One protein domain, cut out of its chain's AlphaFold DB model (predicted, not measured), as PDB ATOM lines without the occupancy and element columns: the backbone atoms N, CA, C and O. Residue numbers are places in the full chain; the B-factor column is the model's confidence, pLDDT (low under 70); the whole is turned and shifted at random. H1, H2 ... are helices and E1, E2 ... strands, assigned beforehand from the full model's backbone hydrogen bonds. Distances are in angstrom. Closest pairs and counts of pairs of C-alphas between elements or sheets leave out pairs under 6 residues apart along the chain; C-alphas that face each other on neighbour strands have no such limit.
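Overview. This is residues 119 to 173 of the 188 residues of an uncharacterized protein of Levilactobacillus brevis (UniProt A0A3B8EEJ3). A small head, made of the two-stranded hairpin E1 and E2 with the short helix H2 next to it, sits at one end of a long rod, and the lone helix H1 sits far off at the other end. A stretched link with no named element, residues 132 to 145, runs between the two ends, and the residues after E2 fold back so that 167 to 168 pair with E2. The printed part has 55 residues with two named helices and two named strands, in the order H1, H2, E1, E2; the sheet has the order E1, E2 and is antiparallel. The class is mixed, helices and strands, with under half of the residues in named elements. The whole is extended, with a radius of gyration of the C-alphas of 18.4 A and spans of 55 by 19 by 17 A.

Along the chain. Strand E1 is residues 153 to 156, 9.5 A from first to last C-alpha, and begins with C-alpha 153 at (30.022, 20.419, -42.213). Strand E2 is residues 159 to 162, 10.0 A long, and ends with C-alpha 162 at (28.028, 22.339, -38.879). Helix H2 is residues 146 to 152, 10.2 A long. Helix H1 is residues 122 to 131, 14.2 A long, and begins with C-alpha 122 at (29.738, -16.095, -38.096).

Arrangement. E1 and E2 are antiparallel neighbours and form a hairpin, with 136 degrees between their N-to-C directions. The C-alphas of Phe 153 and Asn 162, which face each other, are 4.3 A apart. N 154 and O 161 are within hydrogen-bond range at 2.9 A, and so are N 161 and O 154 at 2.8 A. Outside the named strands, residues 160 to 161 of E2 pair antiparallel with residues 167 to 168. The closest C-alphas of H2 and E2 are those of His 152 and Asn 162, 5.6 A apart. H1 is apart from H2, from E1 and from E2. In H1 and H2 every O i to N i+4 pair is within hydrogen-bond range.

Size, cuts and confidence. The two C-alphas farthest apart are those of Leu 119 and Gly 157, at 55.7 A. Residues 119 to 124, of which 122 to 124 belong to H1, stand free, as do residues 140 to 148, of which 146 to 148 belong to H2. The link from H1 to H2 is long, with 14 residues; those from H2 to E1 and from E1 to E2 are tight. The printed part has no cut. Its mean pLDDT is 84.0, and no printed residue is under 70.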
ATOM      1  N   LEU A 119      32.297 -25.544 -34.473       79.12
ATOM      2  CA  LEU A 119      32.109 -25.085 -35.844       79.12
ATOM      3  C   LEU A 119      31.304 -23.786 -35.784       79.12
ATOM      4  O   LEU A 119      30.162 -23.789 -35.324       79.12
ATOM      5  N   TRP A 120      31.906 -22.683 -36.211       84.81
ATOM      6  CA  TRP A 120      31.267 -21.372 -36.178       84.81
ATOM      7  C   TRP A 120      30.567 -21.083 -37.505       84.81
ATOM      8  O   TRP A 120      31.080 -21.393 -38.577       84.81
ATOM      9  N   SER A 121      29.392 -20.468 -37.422       87.75
ATOM     10  CA  SER A 121      28.765 -19.759 -38.532       87.75
ATOM     11  C   SER A 121      28.664 -18.309 -38.096       87.75
ATOM     12  O   SER A 121      27.817 -17.984 -37.266       87.75
ATOM     13  N   ASP A 122      29.562 -17.462 -38.598       85.88
ATOM     14  CA  ASP A 122      29.738 -16.095 -38.096       85.88
ATOM     15  C   ASP A 122      28.416 -15.315 -38.085       85.88
ATOM     16  O   ASP A 122      28.060 -14.711 -37.078       85.88
ATOM     17  N   GLU A 123      27.613 -15.424 -39.147       85.94
ATOM     18  CA  GLU A 123      26.297 -14.777 -39.222       85.94
ATOM     19  C   GLU A 123      25.305 -15.283 -38.164       85.94
ATOM     20  O   GLU A 123      24.585 -14.492 -37.549       85.94
ATOM     21  N   ALA A 124      25.234 -16.600 -37.950       88.25
ATOM     22  CA  ALA A 124      24.325 -17.188 -36.970       88.25
ATOM     23  C   ALA A 124      24.763 -16.863 -35.535       88.25
ATOM     24  O   ALA A 124      23.926 -16.622 -34.663       88.25
ATOM     25  N   VAL A 125      26.076 -16.826 -35.304       89.88
ATOM     26  CA  VAL A 125      26.690 -16.500 -34.017       89.88
ATOM     27  C   VAL A 125      26.442 -15.036 -33.678       89.88
ATOM     28  O   VAL A 125      25.916 -14.767 -32.604       89.88
ATOM     29  N   VAL A 126      26.708 -14.105 -34.601       89.50
ATOM     30  CA  VAL A 126      26.450 -12.669 -34.394       89.50
ATOM     31  C   VAL A 126      24.972 -12.417 -34.085       89.50
ATOM     32  O   VAL A 126      24.673 -11.823 -33.054       89.50
ATOM     33  N   LYS A 127      24.035 -12.968 -34.872       89.12
ATOM     34  CA  LYS A 127      22.585 -12.832 -34.608       89.12
ATOM     35  C   LYS A 127      22.174 -13.376 -33.238       89.12
ATOM     36  O   LYS A 127      21.276 -12.839 -32.591       89.12
ATOM     37  N   SER A 128      22.780 -14.482 -32.809       88.81
ATOM     38  CA  SER A 128      22.505 -15.081 -31.501       88.81
ATOM     39  C   SER A 128      23.049 -14.218 -30.360       88.81
ATOM     40  O   SER A 128      22.349 -14.009 -29.371       88.81
ATOM     41  N   LEU A 129      24.260 -13.674 -30.519       90.88
ATOM     42  CA  LEU A 129      24.880 -12.755 -29.562       90.88
ATOM     43  C   LEU A 129      24.076 -11.456 -29.428       90.88
ATOM     44  O   LEU A 129      23.826 -11.017 -28.309       90.88
ATOM     45  N   GLU A 130      23.591 -10.894 -30.539       89.44
ATOM     46  CA  GLU A 130      22.712  -9.716 -30.542       89.44
ATOM     47  C   GLU A 130      21.398  -9.983 -29.800       89.44
ATOM     48  O   GLU A 130      21.011  -9.204 -28.931       89.44
ATOM     49  N   LYS A 131      20.733 -11.117 -30.074       90.31
ATOM     50  CA  LYS A 131      19.495 -11.513 -29.373       90.31
ATOM     51  C   LYS A 131      19.686 -11.686 -27.868       90.31
ATOM     52  O   LYS A 131      18.748 -11.462 -27.110       90.31
ATOM     53  N   GLN A 132      20.870 -12.121 -27.450       91.88
ATOM     54  CA  GLN A 132      21.212 -12.342 -26.045       91.88
ATOM     55  C   GLN A 132      21.783 -11.089 -25.366       91.88
ATOM     56  O   GLN A 132      22.100 -11.137 -24.182       91.88
ATOM     57  N   GLY A 133      21.924  -9.976 -26.095       87.88
ATOM     58  CA  GLY A 133      22.507  -8.742 -25.569       87.88
ATOM     59  C   GLY A 133      24.005  -8.843 -25.257       87.88
ATOM     60  O   GLY A 133      24.529  -8.016 -24.520       87.88
ATOM     61  N   LEU A 134      24.710  -9.839 -25.806       88.31
ATOM     62  CA  LEU A 134      26.142 -10.075 -25.588       88.31
ATOM     63  C   LEU A 134      26.995  -9.274 -26.585       88.31
ATOM     64  O   LEU A 134      27.813  -9.830 -27.322       88.31
ATOM     65  N   SER A 135      26.797  -7.955 -26.620       84.56
ATOM     66  CA  SER A 135      27.498  -7.052 -27.544       84.56
ATOM     67  C   SER A 135      29.010  -6.991 -27.313       84.56
ATOM     68  O   SER A 135      29.750  -6.722 -28.254       84.56
ATOM     69  N   ASP A 136      29.481  -7.295 -26.101       88.94
ATOM     70  CA  ASP A 136      30.911  -7.289 -25.750       88.94
ATOM     71  C   ASP A 136      31.711  -8.365 -26.502       88.94
ATOM     72  O   ASP A 136      32.929  -8.265 -26.651       88.94
ATOM     73  N   LEU A 137      31.019  -9.394 -27.003       86.38
ATOM     74  CA  LEU A 137      31.596 -10.474 -27.802       86.38
ATOM     75  C   LEU A 137      31.542 -10.184 -29.312       86.38
ATOM     76  O   LEU A 137      32.023 -10.990 -30.109       86.38
ATOM     77  N   ILE A 138      30.976  -9.040 -29.714       87.19
ATOM     78  CA  ILE A 138      30.870  -8.610 -31.108       87.19
ATOM     79  C   ILE A 138      31.884  -7.498 -31.362       87.19
ATOM     80  O   ILE A 138      31.856  -6.425 -30.759       87.19
ATOM     81  N   ARG A 139      32.791  -7.723 -32.315       88.38
ATOM     82  CA  ARG A 139      33.770  -6.705 -32.704       88.38
ATOM     83  C   ARG A 139      33.111  -5.636 -33.579       88.38
ATOM     84  O   ARG A 139      32.836  -5.879 -34.750       88.38
ATOM     85  N   VAL A 140      32.947  -4.427 -33.042       87.00
ATOM     86  CA  VAL A 140      32.431  -3.266 -33.788       87.00
ATOM     87  C   VAL A 140      33.584  -2.471 -34.407       87.00
ATOM     88  O   VAL A 140      34.476  -1.997 -33.701       87.00
ATOM     89  N   LYS A 141      33.562  -2.284 -35.732       86.56
ATOM     90  CA  LYS A 141      34.479  -1.384 -36.449       86.56
ATOM     91  C   LYS A 141      33.788  -0.034 -36.657       86.56
ATOM     92  O   LYS A 141      32.769   0.022 -37.336       86.56
ATOM     93  N   LYS A 142      34.324   1.043 -36.073       85.81
ATOM     94  CA  LYS A 142      33.821   2.413 -36.271       85.81
ATOM     95  C   LYS A 142      34.704   3.137 -37.282       85.81
ATOM     96  O   LYS A 142      35.911   3.232 -37.073       85.81
ATOM     97  N   GLU A 143      34.104   3.651 -38.348       84.38
ATOM     98  CA  GLU A 143      34.778   4.460 -39.367       84.38
ATOM     99  C   GLU A 143      33.972   5.743 -39.619       84.38
ATOM    100  O   GLU A 143      32.741   5.696 -39.576       84.38
ATOM    101  N   PRO A 144      34.631   6.894 -39.849       83.00
ATOM    102  CA  PRO A 144      33.932   8.140 -40.133       83.00
ATOM    103  C   PRO A 144      33.312   8.098 -41.532       83.00
ATOM    104  O   PRO A 144      34.018   7.886 -42.524       83.00
ATOM    105  N   ASP A 145      32.012   8.371 -41.629       87.12
ATOM    106  CA  ASP A 145      31.355   8.570 -42.919       87.12
ATOM    107  C   ASP A 145      31.710   9.950 -43.481       87.12
ATOM    108  O   ASP A 145      31.037  10.954 -43.257       87.12
ATOM    109  N   LYS A 146      32.809   9.999 -44.236       85.12
ATOM    110  CA  LYS A 146      33.311  11.237 -44.842       85.12
ATOM    111  C   LYS A 146      32.306  11.885 -45.801       85.12
ATOM    112  O   LYS A 146      32.405  13.087 -46.015       85.12
ATOM    113  N   LYS A 147      31.376  11.122 -46.396       83.75
ATOM    114  CA  LYS A 147      30.384  11.670 -47.332       83.75
ATOM    115  C   LYS A 147      29.277  12.400 -46.589       83.75
ATOM    116  O   LYS A 147      28.930  13.502 -46.994       83.75
ATOM    117  N   GLU A 148      28.751  11.811 -45.520       84.06
ATOM    118  CA  GLU A 148      27.737  12.475 -44.693       84.06
ATOM    119  C   GLU A 148      28.326  13.673 -43.943       84.06
ATOM    120  O   GLU A 148      27.750  14.758 -43.971       84.06
ATOM    121  N   ILE A 149      29.539  13.545 -43.390       85.31
ATOM    122  CA  ILE A 149      30.236  14.681 -42.771       85.31
ATOM    123  C   ILE A 149      30.395  15.829 -43.791       85.31
ATOM    124  O   ILE A 149      30.121  16.977 -43.454       85.31
ATOM    125  N   ALA A 150      30.753  15.528 -45.047       81.62
ATOM    126  CA  ALA A 150      30.914  16.530 -46.105       81.62
ATOM    127  C   ALA A 150      29.647  17.332 -46.446       81.62
ATOM    128  O   ALA A 150      29.758  18.443 -46.957       81.62
ATOM    129  N   LYS A 151      28.458  16.775 -46.192       86.56
ATOM    130  CA  LYS A 151      27.176  17.450 -46.447       86.56
ATOM    131  C   LYS A 151      26.776  18.397 -45.322       86.56
ATOM    132  O   LYS A 151      26.181  19.430 -45.595       86.56
ATOM    133  N   HIS A 152      27.073  18.018 -44.081       84.12
ATOM    134  CA  HIS A 152      26.637  18.746 -42.888       84.12
ATOM    135  C   HIS A 152      27.678  19.741 -42.373       84.12
ATOM    136  O   HIS A 152      27.332  20.697 -41.698       84.12
ATOM    137  N   PHE A 153      28.957  19.543 -42.682       83.62
ATOM    138  CA  PHE A 153      30.022  20.419 -42.213       83.62
ATOM    139  C   PHE A 153      30.619  21.217 -43.374       83.62
ATOM    140  O   PHE A 153      30.843  20.702 -44.471       83.62
ATOM    141  N   HIS A 154      30.951  22.477 -43.113       82.50
ATOM    142  CA  HIS A 154      31.636  23.370 -44.043       82.50
ATOM    143  C   HIS A 154      32.808  24.080 -43.355       82.50
ATOM    144  O   HIS A 154      32.830  24.245 -42.134       82.50
ATOM    145  N   PHE A 155      33.800  24.537 -44.119       80.75
ATOM    146  CA  PHE A 155      34.905  25.307 -43.544       80.75
ATOM    147  C   PHE A 155      34.502  26.767 -43.308       80.75
ATOM    148  O   PHE A 155      34.082  27.456 -44.232       80.75
ATOM    149  N   VAL A 156      34.690  27.247 -42.078       78.00
ATOM    150  CA  VAL A 156      34.658  28.672 -41.719       78.00
ATOM    151  C   VAL A 156      36.053  29.042 -41.218       78.00
ATOM    152  O   VAL A 156      36.466  28.662 -40.119       78.00
ATOM    153  N   GLY A 157      36.829  29.729 -42.061       79.12
ATOM    154  CA  GLY A 157      38.258  29.939 -41.821       79.12
ATOM    155  C   GLY A 157      39.017  28.609 -41.809       79.12
ATOM    156  O   GLY A 157      39.002  27.882 -42.795       79.12
ATOM    157  N   ASN A 158      39.658  28.279 -40.683       77.81
ATOM    158  CA  ASN A 158      40.432  27.039 -40.515       77.81
ATOM    159  C   ASN A 158      39.699  25.954 -39.700       77.81
ATOM    160  O   ASN A 158      40.323  25.019 -39.206       77.81
ATOM    161  N   ARG A 159      38.386  26.107 -39.479       79.19
ATOM    162  CA  ARG A 159      37.574  25.179 -38.679       79.19
ATOM    163  C   ARG A 159      36.450  24.603 -39.516       79.19
ATOM    164  O   ARG A 159      35.822  25.325 -40.285       79.19
ATOM    165  N   TYR A 160      36.192  23.314 -39.341       84.00
ATOM    166  CA  TYR A 160      35.131  22.603 -40.036       84.00
ATOM    167  C   TYR A 160      33.897  22.520 -39.135       84.00
ATOM    168  O   TYR A 160      33.963  21.910 -38.071       84.00
ATOM    169  N   VAL A 161      32.820  23.217 -39.500       82.81
ATOM    170  CA  VAL A 161      31.693  23.561 -38.615       82.81
ATOM    171  C   VAL A 161      30.362  23.155 -39.263       82.81
ATOM    172  O   VAL A 161      30.211  23.332 -40.469       82.81
ATOM    173  N   ASN A 162      29.424  22.615 -38.478       86.38
ATOM    174  CA  ASN A 162      28.028  22.339 -38.879       86.38
ATOM    175  C   ASN A 162      27.088  23.496 -38.463       86.38
ATOM    176  O   ASN A 162      27.475  24.341 -37.659       86.38
ATOM    177  N   GLU A 163      25.849  23.520 -38.959       77.88
ATOM    178  CA  GLU A 163      24.800  24.510 -38.665       77.88
ATOM    179  C   GLU A 163      24.564  24.729 -37.155       77.88
ATOM    180  O   GLU A 163      24.326  25.855 -36.727       77.88
ATOM    181  N   ASP A 164      24.743  23.691 -36.329       81.12
ATOM    182  CA  ASP A 164      24.631  23.762 -34.861       81.12
ATOM    183  C   ASP A 164      25.863  24.381 -34.157       81.12
ATOM    184  O   ASP A 164      25.934  24.430 -32.928       81.12
ATOM    185  N   GLY A 165      26.881  24.811 -34.906       75.75
ATOM    186  CA  GLY A 165      28.118  25.389 -34.367       75.75
ATOM    187  C   GLY A 165      29.132  24.368 -33.833       75.75
ATOM    188  O   GLY A 165      30.148  24.755 -33.252       75.75
ATOM    189  N   LEU A 166      28.896  23.068 -34.038       80.69
ATOM    190  CA  LEU A 166      29.828  22.004 -33.655       80.69
ATOM    191  C   LEU A 166      31.052  21.988 -34.577       80.69
ATOM    192  O   LEU A 166      30.910  21.958 -35.799       80.69
ATOM    193  N   VAL A 167      32.250  21.968 -33.987       81.69
ATOM    194  CA  VAL A 167      33.529  21.924 -34.709       81.69
ATOM    195  C   VAL A 167      34.032  20.483 -34.791       81.69
ATOM    196  O   VAL A 167      34.181  19.818 -33.768       81.69
ATOM    197  N   LEU A 168      34.329  20.009 -36.002       81.00
ATOM    198  CA  LEU A 168      34.949  18.707 -36.236       81.00
ATOM    199  C   LEU A 168      36.479  18.834 -36.208       81.00
ATOM    200  O   LEU A 168      37.091  19.411 -37.111       81.00
ATOM    201  N   GLU A 169      37.105  18.272 -35.177       80.19
ATOM    202  CA  GLU A 169      38.563  18.215 -35.067       80.19
ATOM    203  C   GLU A 169      39.163  17.190 -36.049       80.19
ATOM    204  O   GLU A 169      38.603  16.119 -36.283       80.19
ATOM    205  N   GLY A 170      40.317  17.519 -36.640       76.94
ATOM    206  CA  GLY A 170      41.039  16.643 -37.577       76.94
ATOM    207  C   GLY A 170      40.717  16.842 -39.065       76.94
ATOM    208  O   GLY A 170      41.354  16.205 -39.905       76.94
ATOM    209  N   ALA A 171      39.790  17.738 -39.418       76.19
ATOM    210  CA  ALA A 171      39.580  18.180 -40.798       76.19
ATOM    211  C   ALA A 171      40.418  19.437 -41.094       76.19
ATOM    212  O   ALA A 171      40.212  20.484 -40.484       76.19
ATOM    213  N   LEU A 172      41.353  19.334 -42.040       75.56
ATOM    214  CA  LEU A 172      42.154  20.460 -42.528       75.56
ATOM    215  C   LEU A 172      41.640  20.906 -43.904       75.56
ATOM    216  O   LEU A 172      41.341  20.039 -44.736       75.56
ATOM    217  N   PRO A 173      41.532  22.222 -44.168       72.56
ATOM    218  CA  PRO A 173      41.141  22.710 -45.479       72.56
ATOM    219  C   PRO A 173      42.202  22.308 -46.503       72.56
ATOM    220  O   PRO A 173      43.400  22.507 -46.303       72.56
TER     221      PRO A 173